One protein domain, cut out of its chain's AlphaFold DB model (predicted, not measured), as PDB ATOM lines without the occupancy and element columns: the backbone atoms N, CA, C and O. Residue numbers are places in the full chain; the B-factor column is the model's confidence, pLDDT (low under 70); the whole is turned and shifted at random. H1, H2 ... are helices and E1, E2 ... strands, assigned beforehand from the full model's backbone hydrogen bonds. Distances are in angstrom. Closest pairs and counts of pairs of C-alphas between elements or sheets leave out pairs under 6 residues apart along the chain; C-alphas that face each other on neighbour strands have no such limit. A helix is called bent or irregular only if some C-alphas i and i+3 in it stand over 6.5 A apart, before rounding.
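AT A GLANCE: This is residues 11 to 87 of the 87 residues of an uncharacterized protein of Flavobacteriaceae bacterium (UniProt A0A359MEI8). An antiparallel sheet of four strands has the long, sharply kinked helix H2 across one of its faces and the short helix H1 on the opposite face. The sheet is made of two hairpins side by side, the longer E1 and E2 and the shorter E3 and E4, and the turn of the longer one lies at one end of the longest axis. The printed part has 77 residues, with two named helices and four named strands in the order E1, E2, H1, E3, E4, H2; the sheet's order is E2, E1, E3, E4, and the class is mixed, helices and strands. The whole is compact, with a radius of gyration of the C-alphas of 12.5 A and spans of 37 by 26 by 24 A.

HOW THE PARTS SIT: In the sheet, E1, residues 11 to 17, and E2, residues 23 to 30, form a hairpin, antiparallel at 158 degrees, with N 14 and O 26 at 2.9 A. On the other side of E1 is E3, residues 44 to 47, antiparallel at 175 degrees, with N 11 and O 46 at 2.9 A. E3 forms a hairpin with E4, residues 52 to 56, at 169 degrees, with N 45 and O 55 at 2.8 A. E2 and E4 are the edge strands. H2, residues 67 to 86, is on the sheet at a height over the sheet of 9.9 A. It runs across the strands, but only just, at 60.2 degrees to E2 on the local plane. Its closest C-alphas to E4 are those of Tyr 67 and Ile 53, 5.6 A apart, and to E2 those of Phe 85 and Leu 29, 7.3 A apart. H2 is irregular, with C-alphas 77 and 80 8.5 A apart, and has a kink of 115 degrees near residue 78. H1, residues 36 to 41, is on the opposite face at a height of 8.7 A and only just stands up from the sheet, rising 43 degrees; its closest C-alpha to E1 is that of Lys 41, 6.5 A from that of Tyr 14. H1 and H2 are apart. E2, H1 and E3 form a split strand-helix-strand unit, two strands running the same way with a helix between them in the chain and E1 between them in the sheet; its crossover is right-handed. Every O i to N i+4 pair is within hydrogen-bond range in H1, and 13 of 16 in H2.

IN THESE COORDINATES: E1 begins at C-alpha 11, (-43.598, -30.707, -11.826), and measures 19.8 A from first to last C-alpha. E2 measures 22.3 A and ends at C-alpha 30, (-41.444, -33.297, -6.054). H2 measures 15.6 A and ends at C-alpha 86, (-36.566, -38.438, -14.210).

THE WHOLE: The C-alphas farthest apart are those of Lys 19 and Ala 87, 37.3 A. The printed part has no cut and no long link; the link from E4 to H2, 10 residues, is short and the others are tight. The mean pLDDT of the printed part is 85.9, and no printed residue is under 70.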
ATOM      1  N   LEU A  11     -44.134 -32.017 -11.492       91.81
ATOM      2  CA  LEU A  11     -43.598 -30.707 -11.826       91.81
ATOM      3  C   LEU A  11     -44.637 -29.664 -11.426       91.81
ATOM      4  O   LEU A  11     -45.781 -29.739 -11.870       91.81
ATOM      5  N   LEU A  12     -44.249 -28.714 -10.585       92.94
ATOM      6  CA  LEU A  12     -45.086 -27.597 -10.175       92.94
ATOM      7  C   LEU A  12     -44.423 -26.303 -10.617       92.94
ATOM      8  O   LEU A  12     -43.245 -26.086 -10.339       92.94
ATOM      9  N   ILE A  13     -45.198 -25.443 -11.268       90.94
ATOM     10  CA  ILE A  13     -44.755 -24.125 -11.709       90.94
ATOM     11  C   ILE A  13     -45.591 -23.078 -10.993       90.94
ATOM     12  O   ILE A  13     -46.828 -23.090 -11.042       90.94
ATOM     13  N   TYR A  14     -44.901 -22.173 -10.315       91.44
ATOM     14  CA  TYR A  14     -45.495 -21.045  -9.620       91.44
ATOM     15  C   TYR A  14     -45.112 -19.770 -10.355       91.44
ATOM     16  O   TYR A  14     -43.937 -19.540 -10.619       91.44
ATOM     17  N   TYR A  15     -46.107 -18.935 -10.634       88.25
ATOM     18  CA  TYR A  15     -45.909 -17.616 -11.219       88.25
ATOM     19  C   TYR A  15     -46.157 -16.577 -10.137       88.25
ATOM     20  O   TYR A  15     -47.221 -16.568  -9.512       88.25
ATOM     21  N   GLN A  16     -45.177 -15.713  -9.898       83.25
ATOM     22  CA  GLN A  16     -45.296 -14.611  -8.954       83.25
ATOM     23  C   GLN A  16     -45.123 -13.289  -9.688       83.25
ATOM     24  O   GLN A  16     -44.069 -13.015 -10.256       83.25
ATOM     25  N   LEU A  17     -46.159 -12.451  -9.659       82.12
ATOM     26  CA  LEU A  17     -46.063 -11.087 -10.162       82.12
ATOM     27  C   LEU A  17     -45.236 -10.251  -9.178       82.12
ATOM     28  O   LEU A  17     -45.631 -10.055  -8.025       82.12
ATOM     29  N   LYS A  18     -44.082  -9.758  -9.623       81.56
ATOM     30  CA  LYS A  18     -43.267  -8.808  -8.861       81.56
ATOM     31  C   LYS A  18     -43.833  -7.395  -9.015       81.56
ATOM     32  O   LYS A  18     -44.476  -7.068 -10.007       81.56
ATOM     33  N   LYS A  19     -43.533  -6.525  -8.042       76.50
ATOM     34  CA  LYS A  19     -43.951  -5.105  -8.034       76.50
ATOM     35  C   LYS A  19     -43.488  -4.313  -9.266       76.50
ATOM     36  O   LYS A  19     -44.091  -3.300  -9.583       76.50
ATOM     37  N   ASP A  20     -42.457  -4.799  -9.955       80.12
ATOM     38  CA  ASP A  20     -41.915  -4.236 -11.200       80.12
ATOM     39  C   ASP A  20     -42.746  -4.605 -12.450       80.12
ATOM     40  O   ASP A  20     -42.347  -4.318 -13.571       80.12
ATOM     41  N   GLY A  21     -43.864  -5.327 -12.289       72.94
ATOM     42  CA  GLY A  21     -44.688  -5.827 -13.397       72.94
ATOM     43  C   GLY A  21     -44.109  -7.054 -14.113       72.94
ATOM     44  O   GLY A  21     -44.729  -7.584 -15.031       72.94
ATOM     45  N   LYS A  22     -42.936  -7.536 -13.685       78.00
ATOM     46  CA  LYS A  22     -42.304  -8.761 -14.193       78.00
ATOM     47  C   LYS A  22     -42.840  -9.994 -13.473       78.00
ATOM     48  O   LYS A  22     -43.067  -9.961 -12.262       78.00
ATOM     49  N   PHE A  23     -42.980 -11.089 -14.205       79.75
ATOM     50  CA  PHE A  23     -43.304 -12.391 -13.635       79.75
ATOM     51  C   PHE A  23     -42.020 -13.132 -13.274       79.75
ATOM     52  O   PHE A  23     -41.074 -13.161 -14.056       79.75
ATOM     53  N   ASP A  24     -41.992 -13.706 -12.078       84.12
ATOM     54  CA  ASP A  24     -40.970 -14.655 -11.659       84.12
ATOM     55  C   ASP A  24     -41.561 -16.062 -11.683       84.12
ATOM     56  O   ASP A  24     -42.665 -16.289 -11.172       84.12
ATOM     57  N   GLU A  25     -40.833 -16.985 -12.297       86.00
ATOM     58  CA  GLU A  25     -41.226 -18.381 -12.435       86.00
ATOM     59  C   GLU A  25     -40.399 -19.239 -11.485       86.00
ATOM     60  O   GLU A  25     -39.172 -19.300 -11.576       86.00
ATOM     61  N   LEU A  26     -41.080 -19.939 -10.581       88.62
ATOM     62  CA  LEU A  26     -40.456 -20.915  -9.700       88.62
ATOM     63  C   LEU A  26     -40.867 -22.321 -10.125       88.62
ATOM     64  O   LEU A  26     -42.053 -22.660 -10.124       88.62
ATOM     65  N   VAL A  27     -39.871 -23.153 -10.424       89.88
ATOM     66  CA  VAL A  27     -40.056 -24.561 -10.784       89.88
ATOM     67  C   VAL A  27     -39.712 -25.447  -9.599       89.88
ATOM     68  O   VAL A  27     -38.595 -25.426  -9.087       89.88
ATOM     69  N   GLU A  28     -40.672 -26.260  -9.171       90.50
ATOM     70  CA  GLU A  28     -40.500 -27.231  -8.099       90.50
ATOM     71  C   GLU A  28     -40.770 -28.648  -8.613       90.50
ATOM     72  O   GLU A  28     -41.834 -28.951  -9.152       90.50
ATOM     73  N   LEU A  29     -39.812 -29.545  -8.393       90.62
ATOM     74  CA  LEU A  29     -39.920 -30.964  -8.715       90.62
ATOM     75  C   LEU A  29     -40.083 -31.759  -7.416       90.62
ATOM     76  O   LEU A  29     -39.245 -31.678  -6.517       90.62
ATOM     77  N   THR A  30     -41.157 -32.542  -7.287       89.50
ATOM     78  CA  THR A  30     -41.444 -33.297  -6.054       89.50
ATOM     79  C   THR A  30     -41.810 -34.751  -6.316       89.50
ATOM     80  O   THR A  30     -42.590 -35.076  -7.207       89.50
ATOM     81  N   LYS A  31     -41.212 -35.653  -5.523       87.62
ATOM     82  CA  LYS A  31     -41.528 -37.093  -5.537       87.62
ATOM     83  C   LYS A  31     -42.659 -37.451  -4.562       87.62
ATOM     84  O   LYS A  31     -43.102 -38.594  -4.489       87.62
ATOM     85  N   LYS A  32     -43.086 -36.477  -3.753       84.81
ATOM     86  CA  LYS A  32     -44.118 -36.631  -2.723       84.81
ATOM     87  C   LYS A  32     -45.486 -36.266  -3.292       84.81
ATOM     88  O   LYS A  32     -45.580 -35.525  -4.266       84.81
ATOM     89  N   LYS A  33     -46.553 -36.736  -2.637       83.62
ATOM     90  CA  LYS A  33     -47.910 -36.245  -2.910       83.62
ATOM     91  C   LYS A  33     -47.952 -34.722  -2.748       83.62
ATOM     92  O   LYS A  33     -47.360 -34.176  -1.816       83.62
ATOM     93  N   ILE A  34     -48.661 -34.061  -3.651       87.50
ATOM     94  CA  ILE A  34     -48.875 -32.618  -3.599       87.50
ATOM     95  C   ILE A  34     -49.935 -32.343  -2.531       87.50
ATOM     96  O   ILE A  34     -51.039 -32.875  -2.600       87.50
ATOM     97  N   GLY A  35     -49.590 -31.542  -1.524       87.25
ATOM     98  CA  GLY A  35     -50.567 -31.048  -0.555       87.25
ATOM     99  C   GLY A  35     -51.415 -29.919  -1.143       87.25
ATOM    100  O   GLY A  35     -50.952 -29.192  -2.024       87.25
ATOM    101  N   SER A  36     -52.621 -29.719  -0.611       87.88
ATOM    102  CA  SER A  36     -53.595 -28.743  -1.123       87.88
ATOM    103  C   SER A  36     -53.011 -27.334  -1.265       87.88
ATOM    104  O   SER A  36     -53.193 -26.699  -2.296       87.88
ATOM    105  N   GLY A  37     -52.208 -26.875  -0.298       89.06
ATOM    106  CA  GLY A  37     -51.595 -25.543  -0.355       89.06
ATOM    107  C   GLY A  37     -50.634 -25.343  -1.534       89.06
ATOM    108  O   GLY A  37     -50.606 -24.263  -2.123       89.06
ATOM    109  N   LYS A  38     -49.876 -26.378  -1.920       88.50
ATOM    110  CA  LYS A  38     -49.008 -26.325  -3.107       88.50
ATOM    111  C   LYS A  38     -49.834 -26.349  -4.388       88.50
ATOM    112  O   LYS A  38     -49.576 -25.557  -5.282       88.50
ATOM    113  N   MET A  39     -50.870 -27.185  -4.430       88.56
ATOM    114  CA  MET A  39     -51.798 -27.279  -5.562       88.56
ATOM    115  C   MET A  39     -52.521 -25.950  -5.836       88.56
ATOM    116  O   MET A  39     -52.727 -25.571  -6.987       88.56
ATOM    117  N   THR A  40     -52.896 -25.216  -4.785       89.19
ATOM    118  CA  THR A  40     -53.546 -23.907  -4.918       89.19
ATOM    119  C   THR A  40     -52.583 -22.849  -5.448       89.19
ATOM    120  O   THR A  40     -52.953 -22.099  -6.344       89.19
ATOM    121  N   LYS A  41     -51.353 -22.800  -4.918       89.75
ATOM    122  CA  LYS A  41     -50.338 -21.811  -5.313       89.75
ATOM    123  C   LYS A  41     -49.757 -22.075  -6.702       89.75
ATOM    124  O   LYS A  41     -49.425 -21.127  -7.406       89.75
ATOM    125  N   ALA A  42     -49.594 -23.342  -7.073       92.06
ATOM    126  CA  ALA A  42     -49.077 -23.716  -8.378       92.06
ATOM    127  C   ALA A  42     -50.100 -23.368  -9.459       92.06
ATOM    128  O   ALA A  42     -51.291 -23.680  -9.339       92.06
ATOM    129  N   LYS A  43     -49.616 -22.723 -10.519       91.38
ATOM    130  CA  LYS A  43     -50.414 -22.447 -11.712       91.38
ATOM    131  C   LYS A  43     -50.387 -23.624 -12.664       91.38
ATOM    132  O   LYS A  43     -51.424 -23.972 -13.212       91.38
ATOM    133  N   VAL A  44     -49.242 -24.286 -12.795       90.94
ATOM    134  CA  VAL A  44     -49.124 -25.502 -13.601       90.94
ATOM    135  C   VAL A  44     -48.681 -26.653 -12.722       90.94
ATOM    136  O   VAL A  44     -47.762 -26.508 -11.917       90.94
ATOM    137  N   VAL A  45     -49.353 -27.789 -12.867       92.50
ATOM    138  CA  VAL A  45     -49.017 -29.037 -12.193       92.50
ATOM    139  C   VAL A  45     -49.089 -30.167 -13.206       92.50
ATOM    140  O   VAL A  45     -50.162 -30.464 -13.730       92.50
ATOM    141  N   LEU A  46     -47.954 -30.814 -13.449       92.00
ATOM    142  CA  LEU A  46     -47.846 -31.963 -14.346       92.00
ATOM    143  C   LEU A  46     -47.440 -33.213 -13.571       92.00
ATOM    144  O   LEU A  46     -46.558 -33.149 -12.708       92.00
ATOM    145  N   ASP A  47     -48.038 -34.351 -13.912       90.75
ATOM    146  CA  ASP A  47     -47.535 -35.667 -13.526       90.75
ATOM    147  C   ASP A  47     -46.572 -36.171 -14.601       90.75
ATOM    148  O   ASP A  47     -46.965 -36.505 -15.715       90.75
ATOM    149  N   LEU A  48     -45.289 -36.224 -14.256       88.12
ATOM    150  CA  LEU A  48     -44.226 -36.632 -15.166       88.12
ATOM    151  C   LEU A  48     -44.161 -38.147 -15.394       88.12
ATOM    152  O   LEU A  48     -43.457 -38.590 -16.297       88.12
ATOM    153  N   LEU A  49     -44.812 -38.943 -14.543       85.38
ATOM    154  CA  LEU A  49     -44.866 -40.399 -14.686       85.38
ATOM    155  C   LEU A  49     -46.184 -40.870 -15.291       85.38
ATOM    156  O   LEU A  49     -46.172 -41.846 -16.032       85.38
ATOM    157  N   GLY A  50     -47.286 -40.195 -14.960       85.12
ATOM    158  CA  GLY A  50     -48.578 -40.400 -15.618       85.12
ATOM    159  C   GLY A  50     -48.663 -39.760 -17.005       85.12
ATOM    160  O   GLY A  50     -49.511 -40.153 -17.791       85.12
ATOM    161  N   GLU A  51     -47.770 -38.811 -17.313       88.56
ATOM    162  CA  GLU A  51     -47.814 -37.988 -18.530       88.56
ATOM    163  C   GLU A  51     -49.130 -37.205 -18.671       88.56
ATOM    164  O   GLU A  51     -49.692 -37.059 -19.756       88.56
ATOM    165  N   GLU A  52     -49.616 -36.673 -17.547       89.00
ATOM    166  CA  GLU A  52     -50.912 -36.004 -17.444       89.00
ATOM    167  C   GLU A  52     -50.779 -34.579 -16.894       89.00
ATOM    168  O   GLU A  52     -49.936 -34.273 -16.042       89.00
ATOM    169  N   ILE A  53     -51.660 -33.691 -17.360       90.38
ATOM    170  CA  ILE A  53     -51.818 -32.343 -16.810       90.38
ATOM    171  C   ILE A  53     -52.806 -32.428 -15.644       90.38
ATOM    172  O   ILE A  53     -53.998 -32.634 -15.848       90.38
ATOM    173  N   LEU A  54     -52.327 -32.233 -14.416       90.25
ATOM    174  CA  LEU A  54     -53.196 -32.186 -13.236       90.25
ATOM    175  C   LEU A  54     -53.817 -30.806 -13.033       90.25
ATOM    176  O   LEU A  54     -54.896 -30.686 -12.456       90.25
ATOM    177  N   LYS A  55     -53.105 -29.755 -13.445       90.44
ATOM    178  CA  LYS A  55     -53.579 -28.374 -13.376       90.44
ATOM    179  C   LYS A  55     -52.850 -27.505 -14.388       90.44
ATOM    180  O   LYS A  55     -51.629 -27.586 -14.511       90.44
ATOM    181  N   LEU A  56     -53.600 -26.628 -15.037       89.25
ATOM    182  CA  LEU A  56     -53.088 -25.603 -15.931       89.25
ATOM    183  C   LEU A  56     -53.965 -24.358 -15.775       89.25
ATOM    184  O   LEU A  56     -55.059 -24.281 -16.318       89.25
ATOM    185  N   ASP A  57     -53.492 -23.412 -14.974       86.06
ATOM    186  CA  ASP A  57     -54.208 -22.200 -14.567       86.06
ATOM    187  C   ASP A  57     -53.412 -20.959 -15.003       86.06
ATOM    188  O   ASP A  57     -53.009 -20.116 -14.192       86.06
ATOM    189  N   LEU A  58     -53.102 -20.915 -16.299       82.31
ATOM    190  CA  LEU A  58     -52.367 -19.832 -16.942       82.31
ATOM    191  C   LEU A  58     -53.295 -19.014 -17.830       82.31
ATOM    192  O   LEU A  58     -54.011 -19.560 -18.670       82.31
ATOM    193  N   ASP A  59     -53.245 -17.700 -17.645       73.88
ATOM    194  CA  ASP A  59     -53.995 -16.757 -18.461       73.88
ATOM    195  C   ASP A  59     -53.389 -16.741 -19.873       73.88
ATOM    196  O   ASP A  59     -52.205 -16.452 -20.045       73.88
ATOM    197  N   GLY A  60     -54.171 -17.163 -20.870       72.19
ATOM    198  CA  GLY A  60     -53.722 -17.299 -22.260       72.19
ATOM    199  C   GLY A  60     -53.200 -18.682 -22.666       72.19
ATOM    200  O   GLY A  60     -52.805 -18.854 -23.819       72.19
ATOM    201  N   ALA A  61     -53.217 -19.683 -21.779       76.31
ATOM    202  CA  ALA A  61     -52.884 -21.041 -22.198       76.31
ATOM    203  C   ALA A  61     -53.981 -21.637 -23.111       76.31
ATOM    204  O   ALA A  61     -55.173 -21.447 -22.841       76.31
ATOM    205  N   PRO A  62     -53.612 -22.377 -24.175       75.62
ATOM    206  CA  PRO A  62     -54.585 -23.046 -25.030       75.62
ATOM    207  C   PRO A  62     -55.365 -24.087 -24.222       75.62
ATOM    208  O   PRO A  62     -54.773 -24.851 -23.462       75.62
ATOM    209  N   LYS A  63     -56.688 -24.154 -24.405       73.31
ATOM    210  CA  LYS A  63     -57.530 -25.152 -23.717       73.31
ATOM    211  C   LYS A  63     -57.235 -26.589 -24.159       73.31
ATOM    212  O   LYS A  63     -57.423 -27.505 -23.369       73.31
ATOM    213  N   ASP A  64     -56.732 -26.758 -25.379       81.50
ATOM    214  CA  ASP A  64     -56.389 -28.049 -25.988       81.50
ATOM    215  C   ASP A  64     -54.891 -28.382 -25.897       81.50
ATOM    216  O   ASP A  64     -54.413 -29.284 -26.585       81.50
ATOM    217  N   ILE A  65     -54.123 -27.659 -25.072       85.94
ATOM    218  CA  ILE A  65     -52.688 -27.923 -24.955       85.94
ATOM    219  C   ILE A  65     -52.435 -29.304 -24.348       85.94
ATOM    220  O   ILE A  65     -53.015 -29.694 -23.331       85.94
ATOM    221  N   THR A  66     -51.529 -30.050 -24.967       88.25
ATOM    222  CA  THR A  66     -51.198 -31.401 -24.515       88.25
ATOM    223  C   THR A  66     -50.079 -31.397 -23.477       88.25
ATOM    224  O   THR A  66     -49.226 -30.509 -23.448       88.25
ATOM    225  N   TYR A  67     -50.025 -32.437 -22.634       89.25
ATOM    226  CA  TYR A  67     -48.949 -32.606 -21.644       89.25
ATOM    227  C   TYR A  67     -47.557 -32.474 -22.276       89.25
ATOM    228  O   TYR A  67     -46.674 -31.838 -21.701       89.25
ATOM    229  N   LYS A  68     -47.367 -33.048 -23.472       88.44
ATOM    230  CA  LYS A  68     -46.089 -33.021 -24.190       88.44
ATOM    231  C   LYS A  68     -45.676 -31.606 -24.565       88.44
ATOM    232  O   LYS A  68     -44.531 -31.250 -24.318       88.44
ATOM    233  N   GLU A  69     -46.600 -30.796 -25.074       89.50
ATOM    234  CA  GLU A  69     -46.320 -29.403 -25.430       89.50
ATOM    235  C   GLU A  69     -45.945 -28.569 -24.206       89.50
ATOM    236  O   GLU A  69     -44.951 -27.840 -24.229       89.50
ATOM    237  N   VAL A  70     -46.690 -28.725 -23.105       88.44
ATOM    238  CA  VAL A  70     -46.373 -28.041 -21.845       88.44
ATOM    239  C   VAL A  70     -44.998 -28.485 -21.334       88.44
ATOM    240  O   VAL A  70     -44.163 -27.657 -20.969       88.44
ATOM    241  N   LEU A  71     -44.722 -29.790 -21.338       88.31
ATOM    242  CA  LEU A  71     -43.436 -30.327 -20.906       88.31
ATOM    243  C   LEU A  71     -42.285 -29.849 -21.798       88.31
ATOM    244  O   LEU A  71     -41.225 -29.521 -21.274       88.31
ATOM    245  N   GLU A  72     -42.459 -29.822 -23.119       89.56
ATOM    246  CA  GLU A  72     -41.455 -29.322 -24.063       89.56
ATOM    247  C   GLU A  72     -41.145 -27.849 -23.826       89.56
ATOM    248  O   GLU A  72     -39.972 -27.473 -23.824       89.56
ATOM    249  N   HIS A  73     -42.166 -27.034 -23.554       88.88
ATOM    250  CA  HIS A  73     -41.980 -25.634 -23.192       88.88
ATOM    251  C   HIS A  73     -41.060 -25.494 -21.972       88.88
ATOM    252  O   HIS A  73     -40.028 -24.825 -22.048       88.88
ATOM    253  N   TYR A  74     -41.352 -26.203 -20.878       86.81
ATOM    254  CA  TYR A  74     -40.513 -26.137 -19.677       86.81
ATOM    255  C   TYR A  74     -39.167 -26.841 -19.839       86.81
ATOM    256  O   TYR A  74     -38.182 -26.416 -19.242       86.81
ATOM    257  N   LYS A  75     -39.066 -27.879 -20.674       87.44
ATOM    258  CA  LYS A  75     -37.780 -28.512 -20.989       87.44
ATOM    259  C   LYS A  75     -36.824 -27.549 -21.681       87.44
ATOM    260  O   LYS A  75     -35.635 -27.643 -21.417       87.44
ATOM    261  N   LYS A  76     -37.291 -26.597 -22.495       87.69
ATOM    262  CA  LYS A  76     -36.391 -25.606 -23.120       87.69
ATOM    263  C   LYS A  76     -35.575 -24.819 -22.090       87.69
ATOM    264  O   LYS A  76     -34.428 -24.485 -22.365       87.69
ATOM    265  N   HIS A  77     -36.146 -24.572 -20.913       85.31
ATOM    266  CA  HIS A  77     -35.508 -23.801 -19.846       85.31
ATOM    267  C   HIS A  77     -34.938 -24.677 -18.717       85.31
ATOM    268  O   HIS A  77     -33.928 -24.326 -18.117       85.31
ATOM    269  N   TYR A  78     -35.555 -25.831 -18.446       85.94
ATOM    270  CA  TYR A  78     -35.269 -26.674 -17.279       85.94
ATOM    271  C   TYR A  78     -34.977 -28.139 -17.645       85.94
ATOM    272  O   TYR A  78     -35.179 -29.034 -16.819       85.94
ATOM    273  N   ALA A  79     -34.516 -28.410 -18.875       85.94
ATOM    274  CA  ALA A  79     -34.215 -29.762 -19.361       85.94
ATOM    275  C   ALA A  79     -33.345 -30.561 -18.387       85.94
ATOM    276  O   ALA A  79     -33.716 -31.683 -18.045       85.94
ATOM    277  N   ASP A  80     -32.230 -29.997 -17.918       85.94
ATOM    278  CA  ASP A  80     -31.299 -30.684 -17.019       85.94
ATOM    279  C   ASP A  80     -31.939 -31.052 -15.680       85.94
ATOM    280  O   ASP A  80     -31.846 -32.202 -15.247       85.94
ATOM    281  N   ALA A  81     -32.674 -30.122 -15.064       85.44
ATOM    282  CA  ALA A  81     -33.367 -30.370 -13.802       85.44
ATOM    283  C   ALA A  81     -34.429 -31.470 -13.952       85.44
ATOM    284  O   ALA A  81     -34.496 -32.393 -13.140       85.44
ATOM    285  N   ILE A  82     -35.228 -31.414 -15.024       85.88
ATOM    286  CA  ILE A  82     -36.250 -32.425 -15.323       85.88
ATOM    287  C   ILE A  82     -35.593 -33.782 -15.600       85.88
ATOM    288  O   ILE A  82     -36.038 -34.803 -15.074       85.88
ATOM    289  N   LYS A  83     -34.518 -33.813 -16.394       85.44
ATOM    290  CA  LYS A  83     -33.800 -35.040 -16.755       85.44
ATOM    291  C   LYS A  83     -33.170 -35.698 -15.530       85.44
ATOM    292  O   LYS A  83     -33.373 -36.891 -15.328       85.44
ATOM    293  N   GLN A  84     -32.488 -34.929 -14.683       83.75
ATOM    294  CA  GLN A  84     -31.923 -35.415 -13.420       83.75
ATOM    295  C   GLN A  84     -33.009 -35.938 -12.470       83.75
ATOM    296  O   GLN A  84     -32.775 -36.853 -11.686       83.75
ATOM    297  N   PHE A  85     -34.211 -35.371 -12.533       82.75
ATOM    298  CA  PHE A  85     -35.326 -35.795 -11.695       82.75
ATOM    299  C   PHE A  85     -36.033 -37.067 -12.193       82.75
ATOM    300  O   PHE A  85     -36.585 -37.837 -11.392       82.75
ATOM    301  N   LEU A  86     -36.026 -37.269 -13.515       78.88
ATOM    302  CA  LEU A  86     -36.566 -38.438 -14.210       78.88
ATOM    303  C   LEU A  86     -35.608 -39.636 -14.234       78.88
ATOM    304  O   LEU A  86     -36.100 -40.769 -14.278       78.88
ATOM    305  N   ALA A  87     -34.296 -39.391 -14.167       74.25
ATOM    306  CA  ALA A  87     -33.293 -40.412 -13.866       74.25
ATOM    307  C   ALA A  87     -33.611 -41.118 -12.529       74.25
ATOM    308  O   ALA A  87     -33.414 -42.350 -12.469       74.25
TER     309      ALA A  87